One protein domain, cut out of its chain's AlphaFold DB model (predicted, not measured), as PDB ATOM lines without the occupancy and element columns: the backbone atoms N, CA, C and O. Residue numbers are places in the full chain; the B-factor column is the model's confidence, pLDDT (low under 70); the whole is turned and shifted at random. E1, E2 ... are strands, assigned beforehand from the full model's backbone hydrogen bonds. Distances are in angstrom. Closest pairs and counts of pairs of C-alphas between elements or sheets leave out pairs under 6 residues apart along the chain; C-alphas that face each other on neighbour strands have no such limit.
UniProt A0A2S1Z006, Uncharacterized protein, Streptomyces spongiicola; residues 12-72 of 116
ATOM      1  N   ALA A  12      36.353 -46.669 -42.070       95.19
ATOM      2  CA  ALA A  12      35.373 -46.708 -40.993       95.19
ATOM      3  C   ALA A  12      34.793 -45.330 -40.620       95.19
ATOM      4  O   ALA A  12      33.627 -45.240 -40.243       95.19
ATOM      5  N   HIS A  13      35.566 -44.245 -40.747       94.94
ATOM      6  CA  HIS A  13      35.092 -42.886 -40.446       94.94
ATOM      7  C   HIS A  13      34.045 -42.342 -41.417       94.94
ATOM      8  O   HIS A  13      33.413 -41.329 -41.120       94.94
ATOM      9  N   GLU A  14      33.860 -42.994 -42.559       94.19
ATOM     10  CA  GLU A  14      32.849 -42.629 -43.547       94.19
ATOM     11  C   GLU A  14      31.486 -43.275 -43.251       94.19
ATOM     12  O   GLU A  14      30.471 -42.870 -43.834       94.19
ATOM     13  N   LEU A  15      31.455 -44.253 -42.331       95.12
ATOM     14  CA  LEU A  15      30.244 -44.943 -41.899       95.12
ATOM     15  C   LEU A  15      29.324 -44.008 -41.111       95.12
ATOM     16  O   LEU A  15      29.746 -43.215 -40.266       95.12
ATOM     17  N   ARG A  16      28.029 -44.143 -41.373       96.38
ATOM     18  CA  ARG A  16      26.939 -43.412 -40.731       96.38
ATOM     19  C   ARG A  16      25.871 -44.395 -40.247       96.38
ATOM     20  O   ARG A  16      25.800 -45.521 -40.744       96.38
ATOM     21  N   PRO A  17      25.015 -43.988 -39.295       96.81
ATOM     22  CA  PRO A  17      23.836 -44.769 -38.944       96.81
ATOM     23  C   PRO A  17      23.009 -45.126 -40.191       96.81
ATOM     24  O   PRO A  17      22.769 -44.272 -41.041       96.81
ATOM     25  N   GLY A  18      22.589 -46.387 -40.292       96.75
ATOM     26  CA  GLY A  18      21.858 -46.949 -41.431       96.75
ATOM     27  C   GLY A  18      22.729 -47.638 -42.490       96.75
ATOM     28  O   GLY A  18      22.186 -48.366 -43.328       96.75
ATOM     29  N   ASP A  19      24.051 -47.455 -42.445       96.62
ATOM     30  CA  ASP A  19      24.974 -48.133 -43.357       96.62
ATOM     31  C   ASP A  19      25.136 -49.616 -43.015       96.62
ATOM     32  O   ASP A  19      24.992 -50.036 -41.864       96.62
ATOM     33  N   VAL A  20      25.490 -50.406 -44.027       96.69
ATOM     34  CA  VAL A  20      25.866 -51.814 -43.887       96.69
ATOM     35  C   VAL A  20      27.247 -52.012 -44.490       96.69
ATOM     36  O   VAL A  20      27.496 -51.621 -45.634       96.69
ATOM     37  N   PHE A  21      28.140 -52.641 -43.735       95.44
ATOM     38  CA  PHE A  21      29.503 -52.934 -44.165       95.44
ATOM     39  C   PHE A  21      29.916 -54.351 -43.766       95.44
ATOM     40  O   PHE A  21      29.250 -54.997 -42.966       95.44
ATOM     41  N   ALA A  22      31.024 -54.830 -44.314       95.38
ATOM     42  CA  ALA A  22      31.724 -56.017 -43.846       95.38
ATOM     43  C   ALA A  22      33.221 -55.713 -43.749       95.38
ATOM     44  O   ALA A  22      33.724 -54.801 -44.414       95.38
ATOM     45  N   PHE A  23      33.947 -56.476 -42.938       94.00
ATOM     46  CA  PHE A  23      35.403 -56.406 -42.967       94.00
ATOM     47  C   PHE A  23      35.951 -57.177 -44.183       94.00
ATOM     48  O   PHE A  23      35.338 -58.168 -44.594       94.00
ATOM     49  N   PRO A  24      37.074 -56.741 -44.792       91.50
ATOM     50  CA  PRO A  24      37.644 -57.413 -45.964       91.50
ATOM     51  C   PRO A  24      38.005 -58.889 -45.734       91.50
ATOM     52  O   PRO A  24      37.884 -59.698 -46.650       91.50
ATOM     53  N   ASP A  25      38.418 -59.236 -44.517       92.19
ATOM     54  CA  ASP A  25      38.757 -60.587 -44.057       92.19
ATOM     55  C   ASP A  25      37.528 -61.429 -43.658       92.19
ATOM     56  O   ASP A  25      37.618 -62.652 -43.587       92.19
ATOM     57  N   ALA A  26      36.363 -60.802 -43.469       92.31
ATOM     58  CA  ALA A  26      35.094 -61.461 -43.155       92.31
ATOM     59  C   ALA A  26      33.936 -60.958 -44.050       92.31
ATOM     60  O   ALA A  26      32.928 -60.444 -43.550       92.31
ATOM     61  N   PRO A  27      34.028 -61.113 -45.386       89.56
ATOM     62  CA  PRO A  27      33.115 -60.468 -46.336       89.56
ATOM     63  C   PRO A  27      31.675 -60.996 -46.287       89.56
ATOM     64  O   PRO A  27      30.762 -60.317 -46.752       89.56
ATOM     65  N   SER A  28      31.463 -62.198 -45.746       92.94
ATOM     66  CA  SER A  28      30.151 -62.837 -45.582       92.94
ATOM     67  C   SER A  28      29.438 -62.452 -44.282       92.94
ATOM     68  O   SER A  28      28.335 -62.936 -44.034       92.94
ATOM     69  N   THR A  29      30.042 -61.593 -43.454       94.50
ATOM     70  CA  THR A  29      29.483 -61.170 -42.162       94.50
ATOM     71  C   THR A  29      29.102 -59.687 -42.213       94.50
ATOM     72  O   THR A  29      29.884 -58.834 -41.790       94.50
ATOM     73  N   PRO A  30      27.923 -59.344 -42.766       95.62
ATOM     74  CA  PRO A  30      27.476 -57.963 -42.834       95.62
ATOM     75  C   PRO A  30      27.122 -57.429 -41.441       95.62
ATOM     76  O   PRO A  30      26.463 -58.094 -40.642       95.62
ATOM     77  N   LEU A  31      27.519 -56.190 -41.177       96.75
ATOM     78  CA  LEU A  31      27.259 -55.451 -39.951       96.75
ATOM     79  C   LEU A  31      26.496 -54.171 -40.291       96.75
ATOM     80  O   LEU A  31      26.955 -53.353 -41.090       96.75
ATOM     81  N   ALA A  32      25.329 -54.000 -39.671       97.56
ATOM     82  CA  ALA A  32      24.527 -52.789 -39.790       97.56
ATOM     83  C   ALA A  32      24.911 -51.789 -38.693       97.56
ATOM     84  O   ALA A  32      24.970 -52.136 -37.514       97.56
ATOM     85  N   VAL A  33      25.144 -50.537 -39.072       97.38
ATOM     86  CA  VAL A  33      25.500 -49.465 -38.142       97.38
ATOM     87  C   VAL A  33      24.222 -48.825 -37.607       97.38
ATOM     88  O   VAL A  33      23.477 -48.195 -38.351       97.38
ATOM     89  N   ALA A  34      23.971 -48.943 -36.306       97.50
ATOM     90  CA  ALA A  34      22.860 -48.261 -35.638       97.50
ATOM     91  C   ALA A  34      23.263 -46.880 -35.092       97.50
ATOM     92  O   ALA A  34      22.434 -45.985 -34.970       97.50
ATOM     93  N   GLY A  35      24.543 -46.693 -34.774       96.94
ATOM     94  CA  GLY A  35      25.057 -45.464 -34.176       96.94
ATOM     95  C   GLY A  35      26.567 -45.355 -34.329       96.94
ATOM     96  O   GLY A  35      27.256 -46.370 -34.418       96.94
ATOM     97  N   VAL A  36      27.081 -44.127 -34.343       97.00
ATOM     98  CA  VAL A  36      28.517 -43.839 -34.442       97.00
ATOM     99  C   VAL A  36      28.867 -42.759 -33.429       97.00
ATOM    100  O   VAL A  36      28.271 -41.682 -33.439       97.00
ATOM    101  N   LYS A  37      29.847 -43.028 -32.567       97.06
ATOM    102  CA  LYS A  37      30.500 -42.012 -31.735       97.06
ATOM    103  C   LYS A  37      31.976 -41.944 -32.094       97.06
ATOM    104  O   LYS A  37      32.606 -42.975 -32.309       97.06
ATOM    105  N   LYS A  38      32.520 -40.731 -32.161       96.19
ATOM    106  CA  LYS A  38      33.919 -40.474 -32.508       96.19
ATOM    107  C   LYS A  38      34.655 -39.915 -31.298       96.19
ATOM    108  O   LYS A  38      34.193 -38.949 -30.697       96.19
ATOM    109  N   THR A  39      35.820 -40.482 -31.015       96.25
ATOM    110  CA  THR A  39      36.748 -40.014 -29.985       96.25
ATOM    111  C   THR A  39      38.083 -39.704 -30.646       96.25
ATOM    112  O   THR A  39      38.655 -40.546 -31.338       96.25
ATOM    113  N   VAL A  40      38.577 -38.482 -30.459       95.69
ATOM    114  CA  VAL A  40      39.893 -38.059 -30.954       95.69
ATOM    115  C   VAL A  40      40.879 -38.198 -29.801       95.69
ATOM    116  O   VAL A  40      40.727 -37.513 -28.794       95.69
ATOM    117  N   LEU A  41      41.843 -39.111 -29.928       92.62
ATOM    118  CA  LEU A  41      42.905 -39.296 -28.934       92.62
ATOM    119  C   LEU A  41      44.142 -38.466 -29.298       92.62
ATOM    120  O   LEU A  41      44.753 -37.854 -28.427       92.62
ATOM    121  N   SER A  42      44.471 -38.411 -30.588       91.88
ATOM    122  CA  SER A  42      45.465 -37.509 -31.180       91.88
ATOM    123  C   SER A  42      45.040 -37.147 -32.614       91.88
ATOM    124  O   SER A  42      44.083 -37.739 -33.128       91.88
ATOM    125  N   PRO A  43      45.709 -36.196 -33.289       88.06
ATOM    126  CA  PRO A  43      45.447 -35.902 -34.701       88.06
ATOM    127  C   PRO A  43      45.559 -37.135 -35.616       88.06
ATOM    128  O   PRO A  43      44.805 -37.265 -36.577       88.06
ATOM    129  N   GLU A  44      46.463 -38.058 -35.291       89.44
ATOM    130  CA  GLU A  44      46.731 -39.292 -36.036       89.44
ATOM    131  C   GLU A  44      45.857 -40.464 -35.568       89.44
ATOM    132  O   GLU A  44      45.619 -41.404 -36.328       89.44
ATOM    133  N   LEU A  45      45.359 -40.417 -34.326       90.88
ATOM    134  CA  LEU A  45      44.576 -41.487 -33.716       90.88
ATOM    135  C   LEU A  45      43.152 -41.034 -33.391       90.88
ATOM    136  O   LEU A  45      42.853 -40.454 -32.343       90.88
ATOM    137  N   VAL A  46      42.244 -41.404 -34.287       96.25
ATOM    138  CA  VAL A  46      40.801 -41.272 -34.097       96.25
ATOM    139  C   VAL A  46      40.198 -42.661 -33.932       96.25
ATOM    140  O   VAL A  46      40.395 -43.528 -34.783       96.25
ATOM    141  N   LEU A  47      39.429 -42.858 -32.865       96.88
ATOM    142  CA  LEU A  47      38.669 -44.078 -32.610       96.88
ATOM    143  C   LEU A  47      37.178 -43.842 -32.841       96.88
ATOM    144  O   LEU A  47      36.631 -42.787 -32.513       96.88
ATOM    145  N   LEU A  48      36.519 -44.857 -33.383       97.19
ATOM    146  CA  LEU A  48      35.077 -44.910 -33.564       97.19
ATOM    147  C   LEU A  48      34.502 -45.986 -32.657       97.19
ATOM    148  O   LEU A  48      35.021 -47.097 -32.610       97.19
ATOM    149  N   ALA A  49      33.411 -45.655 -31.979       97.50
ATOM    150  CA  ALA A  49      32.560 -46.595 -31.270       97.50
ATOM    151  C   ALA A  49      31.267 -46.773 -32.078       97.50
ATOM    152  O   ALA A  49      30.405 -45.886 -32.104       97.50
ATOM    153  N   LEU A  50      31.150 -47.907 -32.771       97.44
ATOM    154  CA  LEU A  50      29.978 -48.277 -33.556       97.44
ATOM    155  C   LEU A  50      28.979 -49.033 -32.686       97.44
ATOM    156  O   LEU A  50      29.299 -50.054 -32.080       97.44
ATOM    157  N   THR A  51      27.742 -48.558 -32.668       97.88
ATOM    158  CA  THR A  51      26.619 -49.313 -32.108       97.88
ATOM    159  C   THR A  51      26.083 -50.243 -33.188       97.88
ATOM    160  O   THR A  51      25.745 -49.780 -34.278       97.88
ATOM    161  N   LEU A  52      26.007 -51.538 -32.888       96.50
ATOM    162  CA  LEU A  52      25.529 -52.573 -33.803       96.50
ATOM    163  C   LEU A  52      24.272 -53.233 -33.211       96.50
ATOM    164  O   LEU A  52      24.253 -53.500 -32.007       96.50
ATOM    165  N   PRO A  53      23.231 -53.523 -34.012       95.50
ATOM    166  CA  PRO A  53      22.064 -54.259 -33.540       95.50
ATOM    167  C   PRO A  53      22.450 -55.608 -32.919       95.50
ATOM    168  O   PRO A  53      23.307 -56.318 -33.440       95.50
ATOM    169  N   GLY A  54      21.814 -55.965 -31.802       93.44
ATOM    170  CA  GLY A  54      22.063 -57.235 -31.110       93.44
ATOM    171  C   GLY A  54      23.336 -57.274 -30.257       93.44
ATOM    172  O   GLY A  54      23.622 -58.310 -29.662       93.44
ATOM    173  N   ARG A  55      24.087 -56.169 -30.155       94.00
ATOM    174  CA  ARG A  55      25.230 -56.041 -29.240       94.00
ATOM    175  C   ARG A  55      24.943 -55.029 -28.137       94.00
ATOM    176  O   ARG A  55      24.437 -53.943 -28.401       94.00
ATOM    177  N   THR A  56      25.295 -55.391 -26.907       91.75
ATOM    178  CA  THR A  56      25.213 -54.507 -25.734       91.75
ATOM    179  C   THR A  56      26.377 -53.523 -25.686       91.75
ATOM    180  O   THR A  56      26.192 -52.371 -25.302       91.75
ATOM    181  N   GLU A  57      27.563 -53.954 -26.115       95.94
ATOM    182  CA  GLU A  57      28.767 -53.130 -26.147       95.94
ATOM    183  C   GLU A  57      29.075 -52.627 -27.566       95.94
ATOM    184  O   GLU A  57      28.931 -53.377 -28.542       95.94
ATOM    185  N   PRO A  58      29.517 -51.364 -27.709       95.94
ATOM    186  CA  PRO A  58      29.904 -50.830 -29.002       95.94
ATOM    187  C   PRO A  58      31.190 -51.489 -29.517       95.94
ATOM    188  O   PRO A  58      32.134 -51.759 -28.773       95.94
ATOM    189  N   MET A  59      31.246 -51.701 -30.830       95.62
ATOM    190  CA  MET A  59      32.457 -52.134 -31.517       95.62
ATOM    191  C   MET A  59      33.395 -50.941 -31.680       95.62
ATOM    192  O   MET A  59      33.023 -49.938 -32.286       95.62
ATOM    193  N   HIS A  60      34.616 -51.065 -31.166       96.31
ATOM    194  CA  HIS A  60      35.633 -50.031 -31.292       96.31
ATOM    195  C   HIS A  60      36.580 -50.342 -32.446       96.31
ATOM    196  O   HIS A  60      37.069 -51.464 -32.560       96.31
ATOM    197  N   LEU A  61      36.858 -49.344 -33.283       95.25
ATOM    198  CA  LEU A  61      37.828 -49.457 -34.366       95.25
ATOM    199  C   LEU A  61      38.486 -48.109 -34.690       95.25
ATOM    200  O   LEU A  61      37.851 -47.060 -34.535       95.25
ATOM    201  N   PRO A  62      39.745 -48.111 -35.157       96.44
ATOM    202  CA  PRO A  62      40.368 -46.932 -35.741       96.44
ATOM    203  C   PRO A  62      39.558 -46.352 -36.906       96.44
ATOM    204  O   PRO A  62      39.013 -47.064 -37.744       96.44
ATOM    205  N   ALA A  63      39.539 -45.026 -37.011       95.62
ATOM    206  CA  ALA A  63      38.875 -44.294 -38.090       95.62
ATOM    207  C   ALA A  63      39.381 -44.665 -39.494       95.62
ATOM    208  O   ALA A  63      38.634 -44.567 -40.468       95.62
ATOM    209  N   GLN A  64      40.649 -45.073 -39.582       94.75
ATOM    210  CA  GLN A  64      41.331 -45.454 -40.819       94.75
ATOM    211  C   GLN A  64      41.254 -46.958 -41.107       94.75
ATOM    212  O   GLN A  64      41.901 -47.441 -42.031       94.75
ATOM    213  N   THR A  65      40.481 -47.725 -40.332       94.94
ATOM    214  CA  THR A  65      40.264 -49.141 -40.633       94.94
ATOM    215  C   THR A  65      39.523 -49.268 -41.969       94.94
ATOM    216  O   THR A  65      38.443 -48.684 -42.109       94.94
ATOM    217  N   PRO A  66      40.076 -49.998 -42.954       94.62
ATOM    218  CA  PRO A  66      39.404 -50.223 -44.227       94.62
ATOM    219  C   PRO A  66      38.198 -51.145 -44.034       94.62
ATOM    220  O   PRO A  66      38.266 -52.144 -43.316       94.62
ATOM    221  N   VAL A  67      37.097 -50.821 -44.703       94.31
ATOM    222  CA  VAL A  67      35.855 -51.594 -44.674       94.31
ATOM    223  C   VAL A  67      35.311 -51.782 -46.084       94.31
ATOM    224  O   VAL A  67      35.530 -50.967 -46.980       94.31
ATOM    225  N   ARG A  68      34.561 -52.863 -46.289       92.50
ATOM    226  CA  ARG A  68      33.794 -53.078 -47.513       92.50
ATOM    227  C   ARG A  68      32.375 -52.575 -47.301       92.50
ATOM    228  O   ARG A  68      31.600 -53.186 -46.569       92.50
ATOM    229  N   ALA A  69      32.025 -51.481 -47.959       92.38
ATOM    230  CA  ALA A  69      30.666 -50.968 -47.948       92.38
ATOM    231  C   ALA A  69      29.732 -51.870 -48.767       92.38
ATOM    232  O   ALA A  69      30.010 -52.173 -49.924       92.38
ATOM    233  N   LEU A  70      28.622 -52.292 -48.163       92.38
ATOM    234  CA  LEU A  70      27.585 -53.103 -48.811       92.38
ATOM    235  C   LEU A  70      26.323 -52.278 -49.085       92.38
ATOM    236  O   LEU A  70      25.640 -52.490 -50.081       92.38
ATOM    237  N   ARG A  71      26.032 -51.306 -48.214       94.00
ATOM    238  CA  ARG A  71      24.966 -50.320 -48.397       94.00
ATOM    239  C   ARG A  71      25.374 -49.016 -47.728       94.00
ATOM    240  O   ARG A  71      25.582 -48.998 -46.519       94.00
ATOM    241  N   MET A  72      25.458 -47.938 -48.499       94.00
ATOM    242  CA  MET A  72      25.717 -46.593 -47.976       94.00
ATOM    243  C   MET A  72      24.886 -45.586 -48.754       94.00
ATOM    244  O   MET A  72      25.315 -45.071 -49.786       94.00
TER     245      MET A  72
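Overview. This is residues 12 to 72 of the 116 residues of an uncharacterized protein of Streptomyces spongiicola (UniProt A0A2S1Z006). Two small antiparallel sheets of three strands, E2-E1-E6 and E3-E4-E5, are partly face to face with their strands crossed, and the chain turns from one into the other between E2 and E3 and again between E5 and E6. Residues 12 to 15, before E1, lie over one face of the second sheet, and the turn of the E3 and E4 hairpin makes one end of the longest axis. The printed part has 61 residues with six named strands, E1 to E6 in order, and no named helix: the class is all strand. It is compact, with a radius of gyration of the C-alphas of 11.1 A and spans of 33 by 24 by 18 A.

Along the chain. Find C-alpha 20 at (25.866, -51.814, -43.887), where E1, residues 20 to 23, begins. E2, residues 26 to 32, covers 14.1 A; E3, residues 35 to 40, covers 16.9 A; and E4, residues 46 to 51, covers 16.4 A. E5 is residues 59 to 62, and E6, residues 66 to 71, runs 15.0 A to C-alpha 71 at (24.966, -50.320, -48.397).

Arrangement. Look first at inner strand E1: N 21 and O 31 of E2 are 3.0 A apart in this hairpin, and N 22 and O 68 of E6 are 2.8 A apart, both within hydrogen-bond range. This sheet is only just strongly twisted, with C-alphas up to 4.3 A off its best plane. E2 then runs on into E3 at 100 degrees. E3, E4 and E5 form a meander, each strand the antiparallel neighbour of the one before; look for N 37 and O 49 at 2.9 A, and N 50 and O 59 at 2.8 A. E1 and E4 are apart.

Size, cuts and confidence. The C-alphas farthest apart, of Ser 28 and Ser 42, are 32.9 A from each other. The printed part has no cut, no link is long, and no printed residue is under 70 in pLDDT.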